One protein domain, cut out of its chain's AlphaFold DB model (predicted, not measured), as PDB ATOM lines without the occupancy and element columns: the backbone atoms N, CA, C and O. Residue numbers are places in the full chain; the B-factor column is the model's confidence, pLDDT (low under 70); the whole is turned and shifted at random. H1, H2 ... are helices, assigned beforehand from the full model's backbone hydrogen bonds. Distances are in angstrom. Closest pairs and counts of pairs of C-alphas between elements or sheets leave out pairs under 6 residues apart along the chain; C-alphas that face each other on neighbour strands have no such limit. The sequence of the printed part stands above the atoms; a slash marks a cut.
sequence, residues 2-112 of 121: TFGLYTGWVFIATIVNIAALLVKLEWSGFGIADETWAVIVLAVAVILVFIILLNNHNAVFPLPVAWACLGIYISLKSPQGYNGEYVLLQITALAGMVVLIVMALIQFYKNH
ATOM      1  N   THR A   2      -2.085 -41.775  -0.095       61.78
ATOM      2  CA  THR A   2      -3.214 -40.850   0.148       61.78
ATOM      3  C   THR A   2      -2.977 -39.810   1.249       61.78
ATOM      4  O   THR A   2      -3.271 -38.635   1.049       61.78
ATOM      5  N   PHE A   3      -2.380 -40.199   2.381       68.12
ATOM      6  CA  PHE A   3      -2.144 -39.277   3.498       68.12
ATOM      7  C   PHE A   3      -1.178 -38.136   3.137       68.12
ATOM      8  O   PHE A   3      -1.411 -36.987   3.493       68.12
ATOM      9  N   GLY A   4      -0.121 -38.425   2.375       67.81
ATOM     10  CA  GLY A   4       0.900 -37.438   2.022       67.81
ATOM     11  C   GLY A   4       0.427 -36.365   1.040       67.81
ATOM     12  O   GLY A   4       0.764 -35.196   1.196       67.81
ATOM     13  N   LEU A   5      -0.388 -36.750   0.054       71.06
ATOM     14  CA  LEU A   5      -0.960 -35.796  -0.900       71.06
ATOM     15  C   LEU A   5      -2.042 -34.932  -0.241       71.06
ATOM     16  O   LEU A   5      -2.054 -33.720  -0.436       71.06
ATOM     17  N   TYR A   6      -2.912 -35.532   0.581       78.81
ATOM     18  CA  TYR A   6      -3.962 -34.795   1.287       78.81
ATOM     19  C   TYR A   6      -3.383 -33.795   2.293       78.81
ATOM     20  O   TYR A   6      -3.782 -32.634   2.306       78.81
ATOM     21  N   THR A   7      -2.395 -34.216   3.090       73.88
ATOM     22  CA  THR A   7      -1.699 -33.318   4.026       73.88
ATOM     23  C   THR A   7      -0.973 -32.193   3.298       73.88
ATOM     24  O   THR A   7      -1.078 -31.050   3.732       73.88
ATOM     25  N   GLY A   8      -0.323 -32.472   2.162       75.12
ATOM     26  CA  GLY A   8       0.266 -31.436   1.308       75.12
ATOM     27  C   GLY A   8      -0.764 -30.427   0.790       75.12
ATOM     28  O   GLY A   8      -0.519 -29.223   0.839       75.12
ATOM     29  N   TRP A   9      -1.939 -30.896   0.351       80.12
ATOM     30  CA  TRP A   9      -3.014 -30.029  -0.149       80.12
ATOM     31  C   TRP A   9      -3.654 -29.169   0.951       80.12
ATOM     32  O   TRP A   9      -3.866 -27.972   0.762       80.12
ATOM     33  N   VAL A  10      -3.928 -29.750   2.122       83.56
ATOM     34  CA  VAL A  10      -4.452 -28.997   3.274       83.56
ATOM     35  C   VAL A  10      -3.428 -27.967   3.748       83.56
ATOM     36  O   VAL A  10      -3.789 -26.818   3.987       83.56
ATOM     37  N   PHE A  11      -2.147 -28.338   3.804       82.56
ATOM     38  CA  PHE A  11      -1.069 -27.438   4.209       82.56
ATOM     39  C   PHE A  11      -0.953 -26.216   3.289       82.56
ATOM     40  O   PHE A  11      -0.934 -25.083   3.774       82.56
ATOM     41  N   ILE A  12      -0.946 -26.420   1.964       80.56
ATOM     42  CA  ILE A  12      -0.895 -25.290   1.026       80.56
ATOM     43  C   ILE A  12      -2.162 -24.436   1.097       80.56
ATOM     44  O   ILE A  12      -2.063 -23.211   1.070       80.56
ATOM     45  N   ALA A  13      -3.339 -25.048   1.261       84.19
ATOM     46  CA  ALA A  13      -4.586 -24.307   1.421       84.19
ATOM     47  C   ALA A  13      -4.544 -23.410   2.666       84.19
ATOM     48  O   ALA A  13      -4.967 -22.258   2.601       84.19
ATOM     49  N   THR A  14      -3.987 -23.885   3.783       86.75
ATOM     50  CA  THR A  14      -3.798 -23.064   4.986       86.75
ATOM     51  C   THR A  14      -2.871 -21.879   4.722       86.75
ATOM     52  O   THR A  14      -3.236 -20.754   5.057       86.75
ATOM     53  N   ILE A  15      -1.718 -22.094   4.079       82.12
ATOM     54  CA  ILE A  15      -0.772 -21.010   3.758       82.12
ATOM     55  C   ILE A  15      -1.424 -19.968   2.845       82.12
ATOM     56  O   ILE A  15      -1.374 -18.777   3.145       82.12
ATOM     57  N   VAL A  16      -2.067 -20.403   1.759       79.06
ATOM     58  CA  VAL A  16      -2.721 -19.503   0.796       79.06
ATOM     59  C   VAL A  16      -3.861 -18.730   1.455       79.06
ATOM     60  O   VAL A  16      -3.986 -17.531   1.225       79.06
ATOM     61  N   ASN A  17      -4.660 -19.370   2.313       86.75
ATOM     62  CA  ASN A  17      -5.732 -18.690   3.038       86.75
ATOM     63  C   ASN A  17      -5.196 -17.645   4.023       86.75
ATOM     64  O   ASN A  17      -5.757 -16.554   4.102       86.75
ATOM     65  N   ILE A  18      -4.108 -17.943   4.742       84.00
ATOM     66  CA  ILE A  18      -3.455 -16.971   5.633       84.00
ATOM     67  C   ILE A  18      -2.890 -15.802   4.818       84.00
ATOM     68  O   ILE A  18      -3.111 -14.650   5.182       84.00
ATOM     69  N   ALA A  19      -2.218 -16.075   3.697       78.69
ATOM     70  CA  ALA A  19      -1.696 -15.036   2.810       78.69
ATOM     71  C   ALA A  19      -2.820 -14.156   2.234       78.69
ATOM     72  O   ALA A  19      -2.726 -12.932   2.263       78.69
ATOM     73  N   ALA A  20      -3.921 -14.762   1.781       78.88
ATOM     74  CA  ALA A  20      -5.088 -14.041   1.281       78.88
ATOM     75  C   ALA A  20      -5.760 -13.197   2.374       78.88
ATOM     76  O   ALA A  20      -6.210 -12.087   2.102       78.88
ATOM     77  N   LEU A  21      -5.815 -13.700   3.610       84.31
ATOM     78  CA  LEU A  21      -6.307 -12.947   4.761       84.31
ATOM     79  C   LEU A  21      -5.407 -11.740   5.060       84.31
ATOM     80  O   LEU A  21      -5.925 -10.660   5.314       84.31
ATOM     81  N   LEU A  22      -4.086 -11.897   4.956       78.12
ATOM     82  CA  LEU A  22      -3.117 -10.807   5.104       78.12
ATOM     83  C   LEU A  22      -3.348  -9.671   4.111       78.12
ATOM     84  O   LEU A  22      -3.385  -8.507   4.499       78.12
ATOM     85  N   VAL A  23      -3.534 -10.034   2.842       71.12
ATOM     86  CA  VAL A  23      -3.810  -9.079   1.765       71.12
ATOM     87  C   VAL A  23      -5.159  -8.396   1.991       71.12
ATOM     88  O   VAL A  23      -5.266  -7.184   1.843       71.12
ATOM     89  N   LYS A  24      -6.187  -9.145   2.414       76.62
ATOM     90  CA  LYS A  24      -7.511  -8.585   2.733       76.62
ATOM     91  C   LYS A  24      -7.510  -7.627   3.921       76.62
ATOM     92  O   LYS A  24      -8.370  -6.759   3.978       76.62
ATOM     93  N   LEU A  25      -6.600  -7.813   4.870       81.31
ATOM     94  CA  LEU A  25      -6.409  -6.899   5.994       81.31
ATOM     95  C   LEU A  25      -5.587  -5.660   5.616       81.31
ATOM     96  O   LEU A  25      -5.282  -4.869   6.503       81.31
ATOM     97  N   GLU A  26      -5.200  -5.518   4.341       74.00
ATOM     98  CA  GLU A  26      -4.337  -4.441   3.845       74.00
ATOM     99  C   GLU A  26      -3.070  -4.303   4.698       74.00
ATOM    100  O   GLU A  26      -2.582  -3.206   4.978       74.00
ATOM    101  N   TRP A  27      -2.541  -5.440   5.170       73.75
ATOM    102  CA  TRP A  27      -1.339  -5.418   5.983       73.75
ATOM    103  C   TRP A  27      -0.176  -4.947   5.109       73.75
ATOM    104  O   TRP A  27       0.333  -5.689   4.274       73.75
ATOM    105  N   SER A  28       0.290  -3.729   5.380       65.94
ATOM    106  CA  SER A  28       1.408  -3.043   4.724       65.94
ATOM    107  C   SER A  28       2.791  -3.683   4.932       65.94
ATOM    108  O   SER A  28       3.805  -3.002   4.813       65.94
ATOM    109  N   GLY A  29       2.870  -4.960   5.325       68.12
ATOM    110  CA  GLY A  29       4.130  -5.702   5.430       68.12
ATOM    111  C   GLY A  29       5.196  -5.000   6.273       68.12
ATOM    112  O   GLY A  29       6.324  -4.854   5.825       68.12
ATOM    113  N   PHE A  30       4.846  -4.501   7.465       72.69
ATOM    114  CA  PHE A  30       5.748  -3.694   8.313       72.69
ATOM    115  C   PHE A  30       6.236  -2.375   7.664       72.69
ATOM    116  O   PHE A  30       7.259  -1.831   8.072       72.69
ATOM    117  N   GLY A  31       5.504  -1.834   6.684       73.81
ATOM    118  CA  GLY A  31       5.888  -0.646   5.909       73.81
ATOM    119  C   GLY A  31       6.761  -0.952   4.686       73.81
ATOM    120  O   GLY A  31       7.377  -0.041   4.135       73.81
ATOM    121  N   ILE A  32       6.847  -2.221   4.278       78.44
ATOM    122  CA  ILE A  32       7.602  -2.686   3.109       78.44
ATOM    123  C   ILE A  32       6.678  -2.679   1.882       78.44
ATOM    124  O   ILE A  32       5.492  -2.965   1.996       78.44
ATOM    125  N   ALA A  33       7.224  -2.380   0.699       80.31
ATOM    126  CA  ALA A  33       6.476  -2.437  -0.556       80.31
ATOM    127  C   ALA A  33       5.840  -3.823  -0.785       80.31
ATOM    128  O   ALA A  33       6.508  -4.849  -0.608       80.31
ATOM    129  N   ASP A  34       4.588  -3.843  -1.247       74.94
ATOM    130  CA  ASP A  34       3.775  -5.058  -1.421       74.94
ATOM    131  C   ASP A  34       4.473  -6.138  -2.257       74.94
ATOM    132  O   ASP A  34       4.434  -7.321  -1.915       74.94
ATOM    133  N   GLU A  35       5.186  -5.736  -3.316       75.94
ATOM    134  CA  GLU A  35       5.958  -6.659  -4.152       75.94
ATOM    135  C   GLU A  35       7.054  -7.372  -3.344       75.94
ATOM    136  O   GLU A  35       7.196  -8.592  -3.414       75.94
ATOM    137  N   THR A  36       7.804  -6.629  -2.525       80.00
ATOM    138  CA  THR A  36       8.892  -7.193  -1.710       80.00
ATOM    139  C   THR A  36       8.339  -8.088  -0.607       80.00
ATOM    140  O   THR A  36       8.879  -9.165  -0.349       80.00
ATOM    141  N   TRP A  37       7.231  -7.687   0.015       81.62
ATOM    142  CA  TRP A  37       6.555  -8.507   1.015       81.62
ATOM    143  C   TRP A  37       6.055  -9.832   0.427       81.62
ATOM    144  O   TRP A  37       6.287 -10.896   1.007       81.62
ATOM    145  N   ALA A  38       5.455  -9.799  -0.765       78.56
ATOM    146  CA  ALA A  38       5.018 -11.002  -1.466       78.56
ATOM    147  C   ALA A  38       6.191 -11.943  -1.799       78.56
ATOM    148  O   ALA A  38       6.066 -13.158  -1.617       78.56
ATOM    149  N   VAL A  39       7.351 -11.403  -2.201       82.38
ATOM    150  CA  VAL A  39       8.579 -12.198  -2.398       82.38
ATOM    151  C   VAL A  39       9.020 -12.869  -1.092       82.38
ATOM    152  O   VAL A  39       9.356 -14.055  -1.104       82.38
ATOM    153  N   ILE A  40       8.985 -12.156   0.038       83.69
ATOM    154  CA  ILE A  40       9.346 -12.710   1.355       83.69
ATOM    155  C   ILE A  40       8.402 -13.855   1.734       83.69
ATOM    156  O   ILE A  40       8.866 -14.931   2.110       83.69
ATOM    157  N   VAL A  41       7.089 -13.660   1.594       81.88
ATOM    158  CA  VAL A  41       6.087 -14.696   1.896       81.88
ATOM    159  C   VAL A  41       6.301 -15.932   1.020       81.88
ATOM    160  O   VAL A  41       6.261 -17.060   1.521       81.88
ATOM    161  N   LEU A  42       6.590 -15.737  -0.269       82.44
ATOM    162  CA  LEU A  42       6.869 -16.830  -1.199       82.44
ATOM    163  C   LEU A  42       8.152 -17.583  -0.821       82.44
ATOM    164  O   LEU A  42       8.159 -18.815  -0.802       82.44
ATOM    165  N   ALA A  43       9.213 -16.868  -0.443       84.69
ATOM    166  CA  ALA A  43      10.454 -17.473   0.032       84.69
ATOM    167  C   ALA A  43      10.235 -18.298   1.312       84.69
ATOM    168  O   ALA A  43      10.690 -19.440   1.396       84.69
ATOM    169  N   VAL A  44       9.482 -17.767   2.282       84.88
ATOM    170  CA  VAL A  44       9.123 -18.487   3.516       84.88
ATOM    171  C   VAL A  44       8.326 -19.755   3.201       84.88
ATOM    172  O   VAL A  44       8.619 -20.811   3.760       84.88
ATOM    173  N   ALA A  45       7.367 -19.691   2.271       81.44
ATOM    174  CA  ALA A  45       6.594 -20.860   1.856       81.44
ATOM    175  C   ALA A  45       7.486 -21.962   1.254       81.44
ATOM    176  O   ALA A  45       7.348 -23.130   1.622       81.44
ATOM    177  N   VAL A  46       8.439 -21.602   0.385       82.81
ATOM    178  CA  VAL A  46       9.398 -22.561  -0.200       82.81
ATOM    179  C   VAL A  46      10.281 -23.192   0.881       82.81
ATOM    180  O   VAL A  46      10.460 -24.411   0.884       82.81
ATOM    181  N   ILE A  47      10.790 -22.400   1.830       85.94
ATOM    182  CA  ILE A  47      11.625 -22.897   2.937       85.94
ATOM    183  C   ILE A  47      10.842 -23.872   3.824       85.94
ATOM    184  O   ILE A  47      11.355 -24.938   4.164       85.94
ATOM    185  N   LEU A  48       9.594 -23.550   4.174       83.62
ATOM    186  CA  LEU A  48       8.746 -24.439   4.972       83.62
ATOM    187  C   LEU A  48       8.532 -25.786   4.277       83.62
ATOM    188  O   LEU A  48       8.667 -26.838   4.903       83.62
ATOM    189  N   VAL A  49       8.251 -25.764   2.974       81.62
ATOM    190  CA  VAL A  49       8.087 -26.993   2.189       81.62
ATOM    191  C   VAL A  49       9.380 -27.787   2.127       81.62
ATOM    192  O   VAL A  49       9.337 -29.009   2.261       81.62
ATOM    193  N   PHE A  50      10.523 -27.119   1.987       81.88
ATOM    194  CA  PHE A  50      11.827 -27.769   2.014       81.88
ATOM    195  C   PHE A  50      12.083 -28.491   3.345       81.88
ATOM    196  O   PHE A  50      12.452 -29.666   3.341       81.88
ATOM    197  N   ILE A  51      11.811 -27.844   4.483       82.06
ATOM    198  CA  ILE A  51      11.962 -28.453   5.817       82.06
ATOM    199  C   ILE A  51      11.058 -29.687   5.961       82.06
ATOM    200  O   ILE A  51      11.498 -30.734   6.438       82.06
ATOM    201  N   ILE A  52       9.803 -29.599   5.515       77.62
ATOM    202  CA  ILE A  52       8.861 -30.723   5.610       77.62
ATOM    203  C   ILE A  52       9.258 -31.861   4.664       77.62
ATOM    204  O   ILE A  52       9.140 -33.033   5.030       77.62
ATOM    205  N   LEU A  53       9.768 -31.540   3.471       76.19
ATOM    206  CA  LEU A  53      10.269 -32.522   2.513       76.19
ATOM    207  C   LEU A  53      11.440 -33.324   3.094       76.19
ATOM    208  O   LEU A  53      11.473 -34.544   2.924       76.19
ATOM    209  N   LEU A  54      12.353 -32.659   3.810       74.94
ATOM    210  CA  LEU A  54      13.460 -33.320   4.505       74.94
ATOM    211  C   LEU A  54      12.965 -34.298   5.575       74.94
ATOM    212  O   LEU A  54      13.551 -35.362   5.727       74.94
ATOM    213  N   ASN A  55      11.882 -33.973   6.283       72.69
ATOM    214  CA  ASN A  55      11.370 -34.827   7.356       72.69
ATOM    215  C   ASN A  55      10.521 -36.004   6.839       72.69
ATOM    216  O   ASN A  55      10.608 -37.115   7.350       72.69
ATOM    217  N   ASN A  56       9.682 -35.774   5.824       68.25
ATOM    218  CA  ASN A  56       8.702 -36.766   5.363       68.25
ATOM    219  C   ASN A  56       9.240 -37.671   4.241       68.25
ATOM    220  O   ASN A  56       8.622 -38.672   3.888       68.25
ATOM    221  N   HIS A  57      10.359 -37.282   3.620       69.00
ATOM    222  CA  HIS A  57      10.956 -37.935   2.456       69.00
ATOM    223  C   HIS A  57      10.002 -38.194   1.270       69.00
ATOM    224  O   HIS A  57      10.342 -38.932   0.345       69.00
ATOM    225  N   ASN A  58       8.824 -37.571   1.265       72.12
ATOM    226  CA  ASN A  58       7.735 -37.876   0.352       72.12
ATOM    227  C   ASN A  58       7.767 -36.949  -0.868       72.12
ATOM    228  O   ASN A  58       7.508 -35.749  -0.758       72.12
ATOM    229  N   ALA A  59       8.019 -37.524  -2.043       73.38
ATOM    230  CA  ALA A  59       8.146 -36.790  -3.301       73.38
ATOM    231  C   ALA A  59       6.849 -36.093  -3.757       73.38
ATOM    232  O   ALA A  59       6.902 -35.182  -4.580       73.38
ATOM    233  N   VAL A  60       5.686 -36.488  -3.224       75.50
ATOM    234  CA  VAL A  60       4.379 -35.935  -3.626       75.50
ATOM    235  C   VAL A  60       4.014 -34.650  -2.872       75.50
ATOM    236  O   VAL A  60       3.208 -33.853  -3.348       75.50
ATOM    237  N   PHE A  61       4.634 -34.412  -1.716       75.75
ATOM    238  CA  PHE A  61       4.353 -33.258  -0.860       75.75
ATOM    239  C   PHE A  61       4.598 -31.870  -1.504       75.75
ATOM    240  O   PHE A  61       3.780 -30.979  -1.281       75.75
ATOM    241  N   PRO A  62       5.661 -31.637  -2.303       79.00
ATOM    242  CA  PRO A  62       5.913 -30.323  -2.907       79.00
ATOM    243  C   PRO A  62       5.021 -29.991  -4.119       79.00
ATOM    244  O   PRO A  62       4.924 -28.818  -4.485       79.00
ATOM    245  N   LEU A  63       4.338 -30.968  -4.736       80.25
ATOM    246  CA  LEU A  63       3.504 -30.737  -5.931       80.25
ATOM    247  C   LEU A  63       2.349 -29.737  -5.709       80.25
ATOM    248  O   LEU A  63       2.207 -28.826  -6.527       80.25
ATOM    249  N   PRO A  64       1.545 -29.840  -4.631       81.69
ATOM    250  CA  PRO A  64       0.529 -28.839  -4.301       81.69
ATOM    251  C   PRO A  64       1.073 -27.407  -4.224       81.69
ATOM    252  O   PRO A  64       0.416 -26.463  -4.657       81.69
ATOM    253  N   VAL A  65       2.296 -27.237  -3.714       80.06
ATOM    254  CA  VAL A  65       2.917 -25.912  -3.562       80.06
ATOM    255  C   VAL A  65       3.440 -25.393  -4.900       80.06
ATOM    256  O   VAL A  65       3.281 -24.210  -5.203       80.06
ATOM    257  N   ALA A  66       3.991 -26.271  -5.743       84.00
ATOM    258  CA  ALA A  66       4.357 -25.911  -7.111       84.00
ATOM    259  C   ALA A  66       3.130 -25.438  -7.913       84.00
ATOM    260  O   ALA A  66       3.214 -24.447  -8.639       84.00
ATOM    261  N   TRP A  67       1.972 -26.085  -7.729       86.31
ATOM    262  CA  TRP A  67       0.709 -25.648  -8.333       86.31
ATOM    263  C   TRP A  67       0.261 -24.270  -7.824       86.31
ATOM    264  O   TRP A  67      -0.156 -23.431  -8.621       86.31
ATOM    265  N   ALA A  68       0.411 -23.988  -6.528       82.19
ATOM    266  CA  ALA A  68       0.119 -22.660  -5.988       82.19
ATOM    267  C   ALA A  68       1.038 -21.573  -6.580       82.19
ATOM    268  O   ALA A  68       0.548 -20.512  -6.966       82.19
ATOM    269  N   CYS A  69       2.342 -21.846  -6.737       82.12
ATOM    270  CA  CYS A  69       3.277 -20.923  -7.402       82.12
ATOM    271  C   CYS A  69       2.861 -20.633  -8.855       82.12
ATOM    272  O   CYS A  69       2.939 -19.493  -9.314       82.12
ATOM    273  N   LEU A  70       2.353 -21.649  -9.559       83.12
ATOM    274  CA  LEU A  70       1.801 -21.515 -10.907       83.12
ATOM    275  C   LEU A  70       0.559 -20.602 -10.910       83.12
ATOM    276  O   LEU A  70       0.460 -19.695 -11.737       83.12
ATOM    277  N   GLY A  71      -0.358 -20.781  -9.954       80.44
ATOM    278  CA  GLY A  71      -1.533 -19.918  -9.793       80.44
ATOM    279  C   GLY A  71      -1.171 -18.449  -9.549       80.44
ATOM    280  O   GLY A  71      -1.774 -17.560 -10.157       80.44
ATOM    281  N   ILE A  72      -0.142 -18.191  -8.733       80.00
ATOM    282  CA  ILE A  72       0.400 -16.841  -8.502       80.00
ATOM    283  C   ILE A  72       0.910 -16.252  -9.823       80.00
ATOM    284  O   ILE A  72       0.479 -15.170 -10.218       80.00
ATOM    285  N   TYR A  73       1.751 -16.984 -10.558       81.88
ATOM    286  CA  TYR A  73       2.280 -16.534 -11.848       81.88
ATOM    287  C   TYR A  73       1.175 -16.212 -12.872       81.88
ATOM    288  O   TYR A  73       1.221 -15.160 -13.512       81.88
ATOM    289  N   ILE A  74       0.154 -17.071 -13.006       79.19
ATOM    290  CA  ILE A  74      -0.988 -16.815 -13.905       79.19
ATOM    291  C   ILE A  74      -1.734 -15.545 -13.492       79.19
ATOM    292  O   ILE A  74      -2.079 -14.732 -14.350       79.19
ATOM    293  N   SER A  75      -1.960 -15.361 -12.192       76.56
ATOM    294  CA  SER A  75      -2.684 -14.200 -11.662       76.56
ATOM    295  C   SER A  75      -1.929 -12.897 -11.933       76.56
ATOM    296  O   SER A  75      -2.539 -11.909 -12.332       76.56
ATOM    297  N   LEU A  76      -0.598 -12.911 -11.806       72.75
ATOM    298  CA  LEU A  76       0.256 -11.758 -12.109       72.75
ATOM    299  C   LEU A  76       0.365 -11.450 -13.608       72.75
ATOM    300  O   LEU A  76       0.575 -10.294 -13.975       72.75
ATOM    301  N   LYS A  77       0.272 -12.469 -14.468       69.25
ATOM    302  CA  LYS A  77       0.355 -12.314 -15.928       69.25
ATOM    303  C   LYS A  77      -0.985 -11.916 -16.560       69.25
ATOM    304  O   LYS A  77      -1.011 -11.452 -17.698       69.25
ATOM    305  N   SER A  78      -2.098 -12.132 -15.860       67.31
ATOM    306  CA  SER A  78      -3.432 -11.853 -16.390       67.31
ATOM    307  C   SER A  78      -3.623 -10.351 -16.686       67.31
ATOM    308  O   SER A  78      -3.315  -9.529 -15.821       67.31
ATOM    309  N   PRO A  79      -4.190  -9.972 -17.852       54.69
ATOM    310  CA  PRO A  79      -4.464  -8.574 -18.220       54.69
ATOM    311  C   PRO A  79      -5.430  -7.840 -17.277       54.69
ATOM    312  O   PRO A  79      -5.481  -6.617 -17.287       54.69
ATOM    313  N   GLN A  80      -6.214  -8.578 -16.481       53.19
ATOM    314  CA  GLN A  80      -7.118  -8.034 -15.455       53.19
ATOM    315  C   GLN A  80      -6.451  -7.887 -14.072       53.19
ATOM    316  O   GLN A  80      -7.099  -7.440 -13.132       53.19
ATOM    317  N   GLY A  81      -5.191  -8.311 -13.932       58.72
ATOM    318  CA  GLY A  81      -4.389  -8.170 -12.716       58.72
ATOM    319  C   GLY A  81      -3.432  -6.978 -12.809       58.72
ATOM    320  O   GLY A  81      -3.821  -5.888 -13.208       58.72
ATOM    321  N   TYR A  82      -2.157  -7.209 -12.490       59.28
ATOM    322  CA  TYR A  82      -1.103  -6.181 -12.467       59.28
ATOM    323  C   TYR A  82      -0.411  -5.950 -13.818       59.28
ATOM    324  O   TYR A  82       0.645  -5.336 -13.868       59.28
ATOM    325  N   ASN A  83      -0.955  -6.478 -14.921       61.19
ATOM    326  CA  ASN A  83      -0.496  -6.201 -16.290       61.19
ATOM    327  C   ASN A  83       1.021  -6.402 -16.536       61.19
ATOM    328  O   ASN A  83       1.618  -5.752 -17.391       61.19
ATOM    329  N   GLY A  84       1.664  -7.302 -15.781       60.91
ATOM    330  CA  GLY A  84       3.109  -7.528 -15.873       60.91
ATOM    331  C   GLY A  84       4.000  -6.501 -15.170       60.91
ATOM    332  O   GLY A  84       5.209  -6.546 -15.367       60.91
ATOM    333  N   GLU A  85       3.442  -5.614 -14.349       66.38
ATOM    334  CA  GLU A  85       4.183  -4.547 -13.663       66.38
ATOM    335  C   GLU A  85       5.190  -5.100 -12.632       66.38
ATOM    336  O   GLU A  85       6.313  -4.613 -12.534       66.38
ATOM    337  N   TYR A  86       4.852  -6.205 -11.952       70.75
ATOM    338  CA  TYR A  86       5.718  -6.871 -10.965       70.75
ATOM    339  C   TYR A  86       6.537  -8.019 -11.557       70.75
ATOM    340  O   TYR A  86       6.322  -9.204 -11.268       70.75
ATOM    341  N   VAL A  87       7.487  -7.669 -12.423       75.56
ATOM    342  CA  VAL A  87       8.370  -8.635 -13.099       75.56
ATOM    343  C   VAL A  87       9.197  -9.449 -12.091       75.56
ATOM    344  O   VAL A  87       9.398 -10.650 -12.290       75.56
ATOM    345  N   LEU A  88       9.641  -8.843 -10.983       76.56
ATOM    346  CA  LEU A  88      10.446  -9.531  -9.969       76.56
ATOM    347  C   LEU A  88       9.631 -10.625  -9.266       76.56
ATOM    348  O   LEU A  88      10.100 -11.758  -9.102       76.56
ATOM    349  N   LEU A  89       8.385 -10.319  -8.900       78.38
ATOM    350  CA  LEU A  89       7.486 -11.283  -8.263       78.38
ATOM    351  C   LEU A  89       7.106 -12.436  -9.211       78.38
ATOM    352  O   LEU A  89       7.009 -13.589  -8.789       78.38
ATOM    353  N   GLN A  90       6.974 -12.167 -10.513       79.50
ATOM    354  CA  GLN A  90       6.760 -13.220 -11.514       79.50
ATOM    355  C   GLN A  90       7.956 -14.172 -11.627       79.50
ATOM    356  O   GLN A  90       7.773 -15.393 -11.618       79.50
ATOM    357  N   ILE A  91       9.174 -13.629 -11.726       82.00
ATOM    358  CA  ILE A  91      10.399 -14.432 -11.845       82.00
ATOM    359  C   ILE A  91      10.607 -15.272 -10.584       82.00
ATOM    360  O   ILE A  91      10.928 -16.454 -10.688       82.00
ATOM    361  N   THR A  92      10.394 -14.694  -9.401       82.94
ATOM    362  CA  THR A  92      10.538 -15.416  -8.126       82.94
ATOM    363  C   THR A  92       9.497 -16.524  -7.969       82.94
ATOM    364  O   THR A  92       9.862 -17.627  -7.563       82.94
ATOM    365  N   ALA A  93       8.240 -16.299  -8.362       83.19
ATOM    366  CA  ALA A  93       7.211 -17.340  -8.362       83.19
ATOM    367  C   ALA A  93       7.550 -18.491  -9.325       83.19
ATOM    368  O   ALA A  93       7.431 -19.665  -8.961       83.19
ATOM    369  N   LEU A  94       8.028 -18.170 -10.532       84.94
ATOM    370  CA  LEU A  94       8.452 -19.172 -11.510       84.94
ATOM    371  C   LEU A  94       9.686 -19.945 -11.021       84.94
ATOM    372  O   LEU A  94       9.712 -21.174 -11.085       84.94
ATOM    373  N   ALA A  95      10.688 -19.245 -10.486       86.50
ATOM    374  CA  ALA A  95      11.879 -19.860  -9.910       86.50
ATOM    375  C   ALA A  95      11.513 -20.780  -8.736       86.50
ATOM    376  O   ALA A  95      11.980 -21.916  -8.687       86.50
ATOM    377  N   GLY A  96      10.621 -20.339  -7.843       83.69
ATOM    378  CA  GLY A  96      10.101 -21.147  -6.739       83.69
ATOM    379  C   GLY A  96       9.407 -22.419  -7.228       83.69
ATOM    380  O   GLY A  96       9.698 -23.507  -6.731       83.69
ATOM    381  N   MET A  97       8.567 -22.319  -8.262       85.31
ATOM    382  CA  MET A  97       7.936 -23.482  -8.895       85.31
ATOM    383  C   MET A  97       8.977 -24.473  -9.437       85.31
ATOM    384  O   MET A  97       8.884 -25.671  -9.163       85.31
ATOM    385  N   VAL A  98       9.976 -23.988 -10.180       87.12
ATOM    386  CA  VAL A  98      11.045 -24.829 -10.744       87.12
ATOM    387  C   VAL A  98      11.825 -25.521  -9.630       87.12
ATOM    388  O   VAL A  98      12.030 -26.732  -9.692       87.12
ATOM    389  N   VAL A  99      12.200 -24.788  -8.580       87.31
ATOM    390  CA  VAL A  99      12.910 -25.331  -7.416       87.31
ATOM    391  C   VAL A  99      12.097 -26.438  -6.744       87.31
ATOM    392  O   VAL A  99      12.637 -27.512  -6.481       87.31
ATOM    393  N   LEU A 100      10.796 -26.229  -6.527       83.25
ATOM    394  CA  LEU A 100       9.916 -27.224  -5.906       83.25
ATOM    395  C   LEU A 100       9.757 -28.486  -6.765       83.25
ATOM    396  O   LEU A 100       9.763 -29.594  -6.227       83.25
ATOM    397  N   ILE A 101       9.661 -28.344  -8.090       85.38
ATOM    398  CA  ILE A 101       9.605 -29.485  -9.019       85.38
ATOM    399  C   ILE A 101      10.931 -30.248  -9.010       85.38
ATOM    400  O   ILE A 101      10.932 -31.475  -8.925       85.38
ATOM    401  N   VAL A 102      12.063 -29.543  -9.056       86.38
ATOM    402  CA  VAL A 102      13.393 -30.162  -8.987       86.38
ATOM    403  C   VAL A 102      13.564 -30.913  -7.667       86.38
ATOM    404  O   VAL A 102      14.007 -32.058  -7.676       86.38
ATOM    405  N   MET A 103      13.142 -30.329  -6.544       82.12
ATOM    406  CA  MET A 103      13.137 -31.002  -5.242       82.12
ATOM    407  C   MET A 103      12.261 -32.262  -5.248       82.12
ATOM    408  O   MET A 103      12.694 -33.302  -4.752       82.12
ATOM    409  N   ALA A 104      11.070 -32.201  -5.852       81.94
ATOM    410  CA  ALA A 104      10.190 -33.359  -6.007       81.94
ATOM    411  C   ALA A 104      10.866 -34.484  -6.807       81.94
ATOM    412  O   ALA A 104      10.852 -35.641  -6.388       81.94
ATOM    413  N   LEU A 105      11.508 -34.138  -7.929       83.06
ATOM    414  CA  LEU A 105      12.218 -35.081  -8.793       83.06
ATOM    415  C   LEU A 105      13.431 -35.694  -8.091       83.06
ATOM    416  O   LEU A 105      13.577 -36.913  -8.100       83.06
ATOM    417  N   ILE A 106      14.274 -34.885  -7.440       81.69
ATOM    418  CA  ILE A 106      15.428 -35.375  -6.667       81.69
ATOM    419  C   ILE A 106      14.958 -36.359  -5.597       81.69
ATOM    420  O   ILE A 106      15.551 -37.427  -5.432       81.69
ATOM    421  N   GLN A 107      13.878 -36.025  -4.888       76.31
ATOM    422  CA  GLN A 107      13.337 -36.892  -3.854       76.31
ATOM    423  C   GLN A 107      12.771 -38.194  -4.438       76.31
ATOM    424  O   GLN A 107      12.986 -39.259  -3.866       76.31
ATOM    425  N   PHE A 108      12.120 -38.128  -5.601       78.19
ATOM    426  CA  PHE A 108      11.626 -39.297  -6.328       78.19
ATOM    427  C   PHE A 108      12.760 -40.232  -6.781       78.19
ATOM    428  O   PHE A 108      12.667 -41.448  -6.607       78.19
ATOM    429  N   TYR A 109      13.866 -39.670  -7.283       78.19
ATOM    430  CA  TYR A 109      15.070 -40.432  -7.634       78.19
ATOM    431  C   TYR A 109      15.736 -41.054  -6.403       78.19
ATOM    432  O   TYR A 109      16.039 -42.248  -6.409       78.19
ATOM    433  N   LYS A 110      15.928 -40.283  -5.322       74.50
ATOM    434  CA  LYS A 110      16.507 -40.796  -4.065       74.50
ATOM    435  C   LYS A 110      15.680 -41.932  -3.473       74.50
ATOM    436  O   LYS A 110      16.237 -42.854  -2.880       74.50
ATOM    437  N   ASN A 111      14.367 -41.887  -3.658       72.12
ATOM    438  CA  ASN A 111      13.466 -42.907  -3.155       72.12
ATOM    439  C   ASN A 111      13.330 -44.130  -4.087       72.12
ATOM    440  O   ASN A 111      12.382 -44.895  -3.943       72.12
ATOM    441  N   HIS A 112      14.263 -44.339  -5.031       65.06
ATOM    442  CA  HIS A 112      14.294 -45.501  -5.933       65.06
ATOM    443  C   HIS A 112      12.955 -45.740  -6.658       65.06
ATOM    444  O   HIS A 112      12.474 -46.869  -6.730       65.06
TER     445      HIS A 112
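What this domain is: This is residues 2 to 112 of the 121 residues of an uncharacterized protein of bioreactor metagenome (UniProt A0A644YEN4). You are looking at four helices side by side in an elongated up-and-down bundle, each running against the one before it. Seen end-on, H1, H2, H4 and H3 stand at four corners, with H1 and H4 apart across one diagonal and H3 the shortest. The printed part has 111 residues, with the helices in chain order H1, H2, H3, H4 and no named strand; the class is all helix. It is compact, with a radius of gyration of the C-alphas of 14.6 A, and spans 44 by 24 by 22 A.

Where its parts are: Find C-alpha 2 at (-3.214, -40.850, 0.148); from there H1, residues 2 to 24, runs 32.7 A. Next comes H2, residues 34 to 56, 32.8 A long, and then H3, residues 63 to 77, 21.2 A. Look last for H4, residues 87 to 110, 34.4 A long, ending at C-alpha 110 at (16.507, -40.796, -4.065).

How they stand to each other: Start at H1, which is close to but not clearly touching H2: the closest C-alphas, of Ile 15 and Ala 45, are 7.6 A apart. With residues 5 to 12 alone H1 touches H3, closest at the C-alphas of Trp 9 and Pro 64, 5.6 A. H2 touches H4 at a shallow tilt of 5 degrees, the same way; the closest C-alphas, of Val 39 and Leu 89, are 6.0 A apart. H3 and H4 form a helical hairpin, closest at the C-alphas of Ala 66 and Met 97, 4.7 A. In H1, H2, H3 and H4 every O i to N i+4 pair is within hydrogen-bond range.

The domain as a whole: The farthest C-alphas, of Gly 31 and His 112, are 47.1 A apart. The printed part has no cut, and its three links are short. Look for pLDDT under 70 at residues 2 to 4, 28 to 29, 56 to 57, 77 to 85 and 112.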